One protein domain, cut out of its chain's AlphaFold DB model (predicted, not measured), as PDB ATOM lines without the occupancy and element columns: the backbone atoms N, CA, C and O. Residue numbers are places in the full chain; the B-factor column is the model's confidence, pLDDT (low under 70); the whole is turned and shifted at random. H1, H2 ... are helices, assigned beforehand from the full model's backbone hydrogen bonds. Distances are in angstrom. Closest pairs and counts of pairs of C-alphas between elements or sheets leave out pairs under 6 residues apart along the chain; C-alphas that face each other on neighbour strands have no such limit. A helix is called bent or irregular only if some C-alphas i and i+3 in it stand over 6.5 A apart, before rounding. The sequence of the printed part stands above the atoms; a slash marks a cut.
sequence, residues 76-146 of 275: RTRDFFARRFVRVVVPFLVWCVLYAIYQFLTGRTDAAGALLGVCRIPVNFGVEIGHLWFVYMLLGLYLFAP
ATOM      1  N   ARG A  76     216.729 188.420 205.876       90.38
ATOM      2  CA  ARG A  76     215.347 188.467 205.383       90.38
ATOM      3  C   ARG A  76     215.022 189.893 204.928       90.38
ATOM      4  O   ARG A  76     215.270 190.849 205.662       90.38
ATOM      5  N   THR A  77     214.405 190.030 203.757       88.81
ATOM      6  CA  THR A  77     214.134 191.317 203.093       88.81
ATOM      7  C   THR A  77     213.456 192.351 204.002       88.81
ATOM      8  O   THR A  77     213.857 193.512 204.029       88.81
ATOM      9  N   ARG A  78     212.473 191.930 204.811       89.94
ATOM     10  CA  ARG A  78     211.792 192.808 205.779       89.94
ATOM     11  C   ARG A  78     212.756 193.381 206.822       89.94
ATOM     12  O   ARG A  78     212.733 194.581 207.085       89.94
ATOM     13  N   ASP A  79     213.600 192.531 207.400       91.44
ATOM     14  CA  ASP A  79     214.510 192.917 208.483       91.44
ATOM     15  C   ASP A  79     215.637 193.812 207.955       91.44
ATOM     16  O   ASP A  79     216.045 194.767 208.621       91.44
ATOM     17  N   PHE A  80     216.085 193.540 206.727       92.25
ATOM     18  CA  PHE A  80     217.035 194.370 206.000       92.25
ATOM     19  C   PHE A  80     216.520 195.806 205.848       92.25
ATOM     20  O   PHE A  80     217.196 196.758 206.256       92.25
ATOM     21  N   PHE A  81     215.304 195.968 205.314       93.19
ATOM     22  CA  PHE A  81     214.719 197.288 205.106       93.19
ATOM     23  C   PHE A  81     214.449 198.002 206.426       93.19
ATOM     24  O   PHE A  81     214.882 199.140 206.580       93.19
ATOM     25  N   ALA A  82     213.842 197.335 207.411       91.75
ATOM     26  CA  ALA A  82     213.538 197.949 208.703       91.75
ATOM     27  C   ALA A  82     214.796 198.506 209.393       91.75
ATOM     28  O   ALA A  82     214.822 199.664 209.807       91.75
ATOM     29  N   ARG A  83     215.880 197.724 209.460       91.44
ATOM     30  CA  ARG A  83     217.123 198.170 210.111       91.44
ATOM     31  C   ARG A  83     217.799 199.320 209.372       91.44
ATOM     32  O   ARG A  83     218.327 200.236 210.005       91.44
ATOM     33  N   ARG A  84     217.846 199.256 208.039       91.06
ATOM     34  CA  ARG A  84     218.613 200.211 207.227       91.06
ATOM     35  C   ARG A  84     217.849 201.497 206.966       91.06
ATOM     36  O   ARG A  84     218.431 202.565 207.130       91.06
ATOM     37  N   PHE A  85     216.567 201.404 206.628       92.50
ATOM     38  CA  PHE A  85     215.751 202.582 206.361       92.50
ATOM     39  C   PHE A  85     215.574 203.400 207.630       92.50
ATOM     40  O   PHE A  85     215.803 204.597 207.575       92.50
ATOM     41  N   VAL A  86     215.309 202.793 208.792       93.69
ATOM     42  CA  VAL A  86     215.193 203.561 210.047       93.69
ATOM     43  C   VAL A  86     216.487 204.318 210.357       93.69
ATOM     44  O   VAL A  86     216.447 205.504 210.669       93.69
ATOM     45  N   ARG A  87     217.651 203.677 210.190       92.69
ATOM     46  CA  ARG A  87     218.953 204.308 210.460       92.69
ATOM     47  C   ARG A  87     219.279 205.480 209.524       92.69
ATOM     48  O   ARG A  87     220.073 206.329 209.905       92.69
ATOM     49  N   VAL A  88     218.712 205.512 208.319       93.69
ATOM     50  CA  VAL A  88     219.002 206.547 207.310       93.69
ATOM     51  C   VAL A  88     217.891 207.593 207.235       93.69
ATOM     52  O   VAL A  88     218.168 208.787 207.300       93.69
ATOM     53  N   VAL A  89     216.637 207.154 207.141       93.06
ATOM     54  CA  VAL A  89     215.453 208.003 206.983       93.06
ATOM     55  C   VAL A  89     215.189 208.824 208.239       93.06
ATOM     56  O   VAL A  89     214.879 210.000 208.110       93.06
ATOM     57  N   VAL A  90     215.348 208.267 209.448       94.19
ATOM     58  CA  VAL A  90     215.061 209.033 210.676       94.19
ATOM     59  C   VAL A  90     216.005 210.232 210.824       94.19
ATOM     60  O   VAL A  90     215.494 211.349 210.905       94.19
ATOM     61  N   PRO A  91     217.348 210.080 210.776       94.00
ATOM     62  CA  PRO A  91     218.238 211.241 210.805       94.00
ATOM     63  C   PRO A  91     217.984 212.205 209.646       94.00
ATOM     64  O   PRO A  91     218.013 213.413 209.843       94.00
ATOM     65  N   PHE A  92     217.703 211.687 208.450       92.75
ATOM     66  CA  PHE A  92     217.399 212.507 207.279       92.75
ATOM     67  C   PHE A  92     216.169 213.402 207.488       92.75
ATOM     68  O   PHE A  92     216.253 214.605 207.257       92.75
ATOM     69  N   LEU A  93     215.057 212.849 207.981       92.12
ATOM     70  CA  LEU A  93     213.843 213.619 208.261       92.12
ATOM     71  C   LEU A  93     214.073 214.656 209.363       92.12
ATOM     72  O   LEU A  93     213.635 215.796 209.218       92.12
ATOM     73  N   VAL A  94     214.804 214.288 210.422       93.75
ATOM     74  CA  VAL A  94     215.191 215.227 211.484       93.75
ATOM     75  C   VAL A  94     215.975 216.400 210.897       93.75
ATOM     76  O   VAL A  94     215.623 217.550 211.146       93.75
ATOM     77  N   TRP A  95     216.980 216.134 210.059       92.94
ATOM     78  CA  TRP A  95     217.758 217.191 209.412       92.94
ATOM     79  C   TRP A  95     216.911 218.058 208.484       92.94
ATOM     80  O   TRP A  95     217.023 219.276 208.557       92.94
ATOM     81  N   CYS A  96     216.026 217.480 207.669       91.12
ATOM     82  CA  CYS A  96     215.126 218.275 206.834       91.12
ATOM     83  C   CYS A  96     214.269 219.235 207.672       91.12
ATOM     84  O   CYS A  96     214.168 220.409 207.331       91.12
ATOM     85  N   VAL A  97     213.696 218.774 208.788       91.75
ATOM     86  CA  VAL A  97     212.898 219.639 209.675       91.75
ATOM     87  C   VAL A  97     213.760 220.737 210.300       91.75
ATOM     88  O   VAL A  97     213.378 221.905 210.257       91.75
ATOM     89  N   LEU A  98     214.942 220.395 210.824       93.12
ATOM     90  CA  LEU A  98     215.870 221.376 211.399       93.12
ATOM     91  C   LEU A  98     216.255 222.454 210.390       93.12
ATOM     92  O   LEU A  98     216.305 223.636 210.721       93.12
ATOM     93  N   TYR A  99     216.492 222.062 209.145       91.06
ATOM     94  CA  TYR A  99     216.810 223.027 208.116       91.06
ATOM     95  C   TYR A  99     215.603 223.842 207.654       91.06
ATOM     96  O   TYR A  99     215.769 225.013 207.338       91.06
ATOM     97  N   ALA A 100     214.393 223.278 207.644       91.50
ATOM     98  CA  ALA A 100     213.191 224.052 207.343       91.50
ATOM     99  C   ALA A 100     213.003 225.163 208.387       91.50
ATOM    100  O   ALA A 100     212.736 226.312 208.035       91.50
ATOM    101  N   ILE A 101     213.260 224.842 209.660       92.31
ATOM    102  CA  ILE A 101     213.300 225.816 210.756       92.31
ATOM    103  C   ILE A 101     214.413 226.844 210.523       92.31
ATOM    104  O   ILE A 101     214.169 228.039 210.640       92.31
ATOM    105  N   TYR A 102     215.620 226.417 210.152       92.25
ATOM    106  CA  TYR A 102     216.727 227.332 209.862       92.25
ATOM    107  C   TYR A 102     216.400 228.323 208.730       92.25
ATOM    108  O   TYR A 102     216.665 229.520 208.865       92.25
ATOM    109  N   GLN A 103     215.788 227.865 207.634       89.56
ATOM    110  CA  GLN A 103     215.379 228.733 206.523       89.56
ATOM    111  C   GLN A 103     214.313 229.748 206.962       89.56
ATOM    112  O   GLN A 103     214.368 230.905 206.547       89.56
ATOM    113  N   PHE A 104     213.389 229.340 207.837       91.81
ATOM    114  CA  PHE A 104     212.394 230.233 208.432       91.81
ATOM    115  C   PHE A 104     213.039 231.285 209.349       91.81
ATOM    116  O   PHE A 104     212.817 232.480 209.175       91.81
ATOM    117  N   LEU A 105     213.906 230.865 210.277       93.62
ATOM    118  CA  LEU A 105     214.579 231.761 211.228       93.62
ATOM    119  C   LEU A 105     215.536 232.754 210.552       93.62
ATOM    120  O   LEU A 105     215.738 233.853 211.056       93.62
ATOM    121  N   THR A 106     216.125 232.380 209.414       91.50
ATOM    122  CA  THR A 106     216.999 233.263 208.619       91.50
ATOM    123  C   THR A 106     216.237 234.156 207.639       91.50
ATOM    124  O   THR A 106     216.866 234.895 206.886       91.50
ATOM    125  N   GLY A 107     214.900 234.103 207.631       90.50
ATOM    126  CA  GLY A 107     214.061 234.923 206.755       90.50
ATOM    127  C   GLY A 107     214.135 234.540 205.273       90.50
ATOM    128  O   GLY A 107     213.700 235.312 204.423       90.50
ATOM    129  N   ARG A 108     214.678 233.361 204.940       86.69
ATOM    130  CA  ARG A 108     214.756 232.860 203.555       86.69
ATOM    131  C   ARG A 108     213.431 232.280 203.063       86.69
ATOM    132  O   ARG A 108     213.235 232.140 201.860       86.69
ATOM    133  N   THR A 109     212.537 231.917 203.978       90.19
ATOM    134  CA  THR A 109     211.185 231.440 203.677       90.19
ATOM    135  C   THR A 109     210.224 231.825 204.801       90.19
ATOM    136  O   THR A 109     210.650 232.081 205.927       90.19
ATOM    137  N   ASP A 110     208.929 231.872 204.504       92.44
ATOM    138  CA  ASP A 110     207.870 232.048 205.492       92.44
ATOM    139  C   ASP A 110     207.444 230.695 206.098       92.44
ATOM    140  O   ASP A 110     207.909 229.623 205.703       92.44
ATOM    141  N   ALA A 111     206.554 230.720 207.094       91.62
ATOM    142  CA  ALA A 111     206.110 229.496 207.766       91.62
ATOM    143  C   ALA A 111     205.410 228.517 206.801       91.62
ATOM    144  O   ALA A 111     205.578 227.300 206.912       91.62
ATOM    145  N   ALA A 112     204.655 229.045 205.832       92.31
ATOM    146  CA  ALA A 112     203.982 228.245 204.815       92.31
ATOM    147  C   ALA A 112     204.987 227.569 203.870       92.31
ATOM    148  O   ALA A 112     204.859 226.375 203.591       92.31
ATOM    149  N   GLY A 113     206.016 228.293 203.423       89.25
ATOM    150  CA  GLY A 113     207.093 227.761 202.598       89.25
ATOM    151  C   GLY A 113     207.929 226.704 203.319       89.25
ATOM    152  O   GLY A 113     208.208 225.653 202.738       89.25
ATOM    153  N   ALA A 114     208.241 226.906 204.603       89.12
ATOM    154  CA  ALA A 114     208.925 225.906 205.423       89.12
ATOM    155  C   ALA A 114     208.109 224.605 205.549       89.12
ATOM    156  O   ALA A 114     208.647 223.513 205.337       89.12
ATOM    157  N   LEU A 115     206.803 224.709 205.828       90.69
ATOM    158  CA  LEU A 115     205.907 223.551 205.905       90.69
ATOM    159  C   LEU A 115     205.811 222.828 204.559       90.69
ATOM    160  O   LEU A 115     205.942 221.605 204.494       90.69
ATOM    161  N   LEU A 116     205.644 223.583 203.473       90.38
ATOM    162  CA  LEU A 116     205.595 223.036 202.123       90.38
ATOM    163  C   LEU A 116     206.900 222.317 201.757       90.38
ATOM    164  O   LEU A 116     206.855 221.251 201.143       90.38
ATOM    165  N   GLY A 117     208.050 222.856 202.168       88.44
ATOM    166  CA  GLY A 117     209.356 222.219 202.005       88.44
ATOM    167  C   GLY A 117     209.425 220.854 202.691       88.44
ATOM    168  O   GLY A 117     209.875 219.883 202.084       88.44
ATOM    169  N   VAL A 118     208.900 220.732 203.914       89.38
ATOM    170  CA  VAL A 118     208.816 219.442 204.621       89.38
ATOM    171  C   VAL A 118     207.848 218.481 203.921       89.38
ATOM    172  O   VAL A 118     208.186 217.320 203.691       89.38
ATOM    173  N   CYS A 119     206.673 218.953 203.502       90.25
ATOM    174  CA  CYS A 119     205.698 218.131 202.778       90.25
ATOM    175  C   CYS A 119     206.211 217.643 201.416       90.25
ATOM    176  O   CYS A 119     205.756 216.611 200.925       90.25
ATOM    177  N   ARG A 120     207.162 218.355 200.802       89.38
ATOM    178  CA  ARG A 120     207.769 217.984 199.517       89.38
ATOM    179  C   ARG A 120     208.837 216.898 199.625       89.38
ATOM    180  O   ARG A 120     209.148 216.302 198.599       89.38
ATOM    181  N   ILE A 121     209.348 216.582 200.821       89.56
ATOM    182  CA  ILE A 121     210.405 215.570 201.025       89.56
ATOM    183  C   ILE A 121     210.118 214.227 200.315       89.56
ATOM    184  O   ILE A 121     211.046 213.691 199.705       89.56
ATOM    185  N   PRO A 122     208.894 213.655 200.340       87.38
ATOM    186  CA  PRO A 122     208.628 212.369 199.690       87.38
ATOM    187  C   PRO A 122     208.648 212.425 198.158       87.38
ATOM    188  O   PRO A 122     208.869 211.398 197.522       87.38
ATOM    189  N   VAL A 123     208.392 213.596 197.566       85.62
ATOM    190  CA  VAL A 123     208.235 213.757 196.110       85.62
ATOM    191  C   VAL A 123     209.449 214.396 195.443       85.62
ATOM    192  O   VAL A 123     209.694 214.139 194.269       85.62
ATOM    193  N   ASN A 124     210.206 215.238 196.154       83.44
ATOM    194  CA  ASN A 124     211.397 215.896 195.621       83.44
ATOM    195  C   ASN A 124     212.294 216.465 196.741       83.44
ATOM    196  O   ASN A 124     212.026 216.306 197.931       83.44
ATOM    197  N   PHE A 125     213.342 217.181 196.332       72.81
ATOM    198  CA  PHE A 125     214.146 218.103 197.125       72.81
ATOM    199  C   PHE A 125     213.267 219.093 197.896       72.81
ATOM    200  O   PHE A 125     212.880 220.136 197.381       72.81
ATOM    201  N   GLY A 126     212.903 218.733 199.124       68.56
ATOM    202  CA  GLY A 126     211.936 219.494 199.907       68.56
ATOM    203  C   GLY A 126     212.451 220.869 200.327       68.56
ATOM    204  O   GLY A 126     211.971 221.892 199.858       68.56
ATOM    205  N   VAL A 127     213.456 220.883 201.205       76.00
ATOM    206  CA  VAL A 127     213.988 222.102 201.854       76.00
ATOM    207  C   VAL A 127     215.114 222.761 201.028       76.00
ATOM    208  O   VAL A 127     215.828 223.633 201.505       76.00
ATOM    209  N   GLU A 128     215.283 222.325 199.776       71.38
ATOM    210  CA  GLU A 128     216.277 222.841 198.815       71.38
ATOM    211  C   GLU A 128     217.748 222.739 199.268       71.38
ATOM    212  O   GLU A 128     218.587 223.587 198.980       71.38
ATOM    213  N   ILE A 129     218.089 221.656 199.967       77.44
ATOM    214  CA  ILE A 129     219.399 221.500 200.614       77.44
ATOM    215  C   ILE A 129     220.300 220.602 199.797       77.44
ATOM    216  O   ILE A 129     220.188 219.373 199.854       77.44
ATOM    217  N   GLY A 130     221.198 221.245 199.048       73.62
ATOM    218  CA  GLY A 130     222.027 220.647 198.004       73.62
ATOM    219  C   GLY A 130     222.646 219.304 198.370       73.62
ATOM    220  O   GLY A 130     222.601 218.393 197.556       73.62
ATOM    221  N   HIS A 131     223.168 219.139 199.587       80.38
ATOM    222  CA  HIS A 131     223.881 217.933 200.027       80.38
ATOM    223  C   HIS A 131     222.996 216.740 200.407       80.38
ATOM    224  O   HIS A 131     223.479 215.606 200.408       80.38
ATOM    225  N   LEU A 132     221.703 216.939 200.674       86.50
ATOM    226  CA  LEU A 132     220.813 215.859 201.123       86.50
ATOM    227  C   LEU A 132     220.379 214.896 200.001       86.50
ATOM    228  O   LEU A 132     219.865 213.811 200.284       86.50
ATOM    229  N   TRP A 133     220.663 215.225 198.736       87.69
ATOM    230  CA  TRP A 133     220.427 214.347 197.575       87.69
ATOM    231  C   TRP A 133     221.042 212.961 197.717       87.69
ATOM    232  O   TRP A 133     220.493 211.973 197.224       87.69
ATOM    233  N   PHE A 134     222.175 212.891 198.416       88.94
ATOM    234  CA  PHE A 134     222.899 211.658 198.647       88.94
ATOM    235  C   PHE A 134     222.010 210.600 199.312       88.94
ATOM    236  O   PHE A 134     222.112 209.420 198.979       88.94
ATOM    237  N   VAL A 135     221.101 211.012 200.203       91.62
ATOM    238  CA  VAL A 135     220.204 210.092 200.910       91.62
ATOM    239  C   VAL A 135     219.207 209.444 199.952       91.62
ATOM    240  O   VAL A 135     219.039 208.229 200.000       91.62
ATOM    241  N   TYR A 136     218.600 210.207 199.039       91.50
ATOM    242  CA  TYR A 136     217.685 209.663 198.027       91.50
ATOM    243  C   TYR A 136     218.383 208.632 197.136       91.50
ATOM    244  O   TYR A 136     217.868 207.534 196.926       91.50
ATOM    245  N   MET A 137     219.592 208.960 196.671       93.00
ATOM    246  CA  MET A 137     220.409 208.043 195.878       93.00
ATOM    247  C   MET A 137     220.736 206.763 196.662       93.00
ATOM    248  O   MET A 137     220.568 205.661 196.141       93.00
ATOM    249  N   LEU A 138     221.126 206.889 197.935       93.44
ATOM    250  CA  LEU A 138     221.436 205.750 198.796       93.44
ATOM    251  C   LEU A 138     220.212 204.861 199.067       93.44
ATOM    252  O   LEU A 138     220.335 203.637 199.048       93.44
ATOM    253  N   LEU A 139     219.033 205.452 199.288       94.12
ATOM    254  CA  LEU A 139     217.783 204.706 199.456       94.12
ATOM    255  C   LEU A 139     217.435 203.921 198.188       94.12
ATOM    256  O   LEU A 139     217.116 202.736 198.286       94.12
ATOM    257  N   GLY A 140     217.576 204.530 197.006       94.00
ATOM    258  CA  GLY A 140     217.398 203.837 195.725       94.00
ATOM    259  C   GLY A 140     218.338 202.638 195.571       94.00
ATOM    260  O   GLY A 140     217.911 201.540 195.215       94.00
ATOM    261  N   LEU A 141     219.609 202.804 195.940       94.62
ATOM    262  CA  LEU A 141     220.576 201.706 195.961       94.62
ATOM    263  C   LEU A 141     220.208 200.601 196.960       94.62
ATOM    264  O   LEU A 141     220.394 199.421 196.669       94.62
ATOM    265  N   TYR A 142     219.672 200.950 198.132       94.50
ATOM    266  CA  TYR A 142     219.223 199.966 199.119       94.50
ATOM    267  C   TYR A 142     217.989 199.192 198.659       94.50
ATOM    268  O   TYR A 142     217.905 198.000 198.951       94.50
ATOM    269  N   LEU A 143     217.075 199.817 197.913       94.94
ATOM    270  CA  LEU A 143     215.965 199.112 197.261       94.94
ATOM    271  C   LEU A 143     216.478 198.084 196.247       94.94
ATOM    272  O   LEU A 143     215.962 196.970 196.185       94.94
ATOM    273  N   PHE A 144     217.527 198.430 195.499       94.50
ATOM    274  CA  PHE A 144     218.102 197.546 194.486       94.50
ATOM    275  C   PHE A 144     219.027 196.462 195.063       94.50
ATOM    276  O   PHE A 144     219.229 195.417 194.448       94.50
ATOM    277  N   ALA A 145     219.578 196.670 196.261       94.81
ATOM    278  CA  ALA A 145     220.514 195.749 196.900       94.81
ATOM    279  C   ALA A 145     220.016 194.286 196.989       94.81
ATOM    280  O   ALA A 145     220.763 193.400 196.565       94.81
ATOM    281  N   PRO A 146     218.799 193.974 197.483       94.50
ATOM    282  CA  PRO A 146     218.298 192.597 197.489       94.50
ATOM    283  C   PRO A 146     218.021 192.052 196.081       94.50
ATOM    284  O   PRO A 146     218.130 190.849 195.883       94.50
TER     285      PRO A 146
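Overview. This is residues 76 to 146 of the 275 residues of the protein "Putative membrane protein" of Alistipes finegoldii CAG:68 (UniProt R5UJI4). What is the shape? One long helix, H1, makes the length of a rod, and two shorter helices run back beside it: H2 folds back on the last part of H1, and H3 runs back toward the beginning of H1. H2 and H3 stay apart from each other. What is it made of? The printed part has 71 residues, with three named helices in the order H1, H2, H3 and no named strand: the class is all helix. It is loose, with a radius of gyration of the C-alphas of 13.9 A and spans of 46 by 17 by 16 A.

Along the chain. Where does H1 run? H1, residues 77 to 105, goes from C-alpha 77 at (214.134, 191.317, 203.093) over 41.3 A. It has a kink of 30 degrees near residue 87, and it is neither bent nor irregular, but only just: C-alphas 87 and 90 are 6.1 A apart. What follows? H2 is residues 111 to 120, 14.3 A long. H3, residues 130 to 146, is 28.3 A long and ends with C-alpha 146 at (218.298, 192.597, 197.489); it is only just irregular, with C-alphas 143 and 146 6.9 A apart.

Arrangement. How does H2 stand to H1? They form a helical hairpin and touch, H1 with residues 96 to 104 alone; the closest C-alphas, of Ala 100 and Ala 114, are 5.0 A apart. They run opposite ways at a shallow tilt of 20 degrees. And H3? It touches H1, opposite ways at a shallow tilt of 11 degrees; the closest C-alphas, of Thr 77 and Pro 146, are 7.1 A apart. What do the backbones show? In H2 every O i to N i+4 pair is within hydrogen-bond range; in H1 23 of 25 are, in H3 9 of 13.

Size, cuts and confidence. How large is it? The two C-alphas farthest apart, of Arg 76 and Gly 107, are 46.5 A apart. Is it continuous? The printed part has no cut; the link from H1 to H2 is tight and that from H2 to H3 is short. Where is confidence low? Residue 126 alone is under 70; the mean pLDDT of the printed part is 89.7.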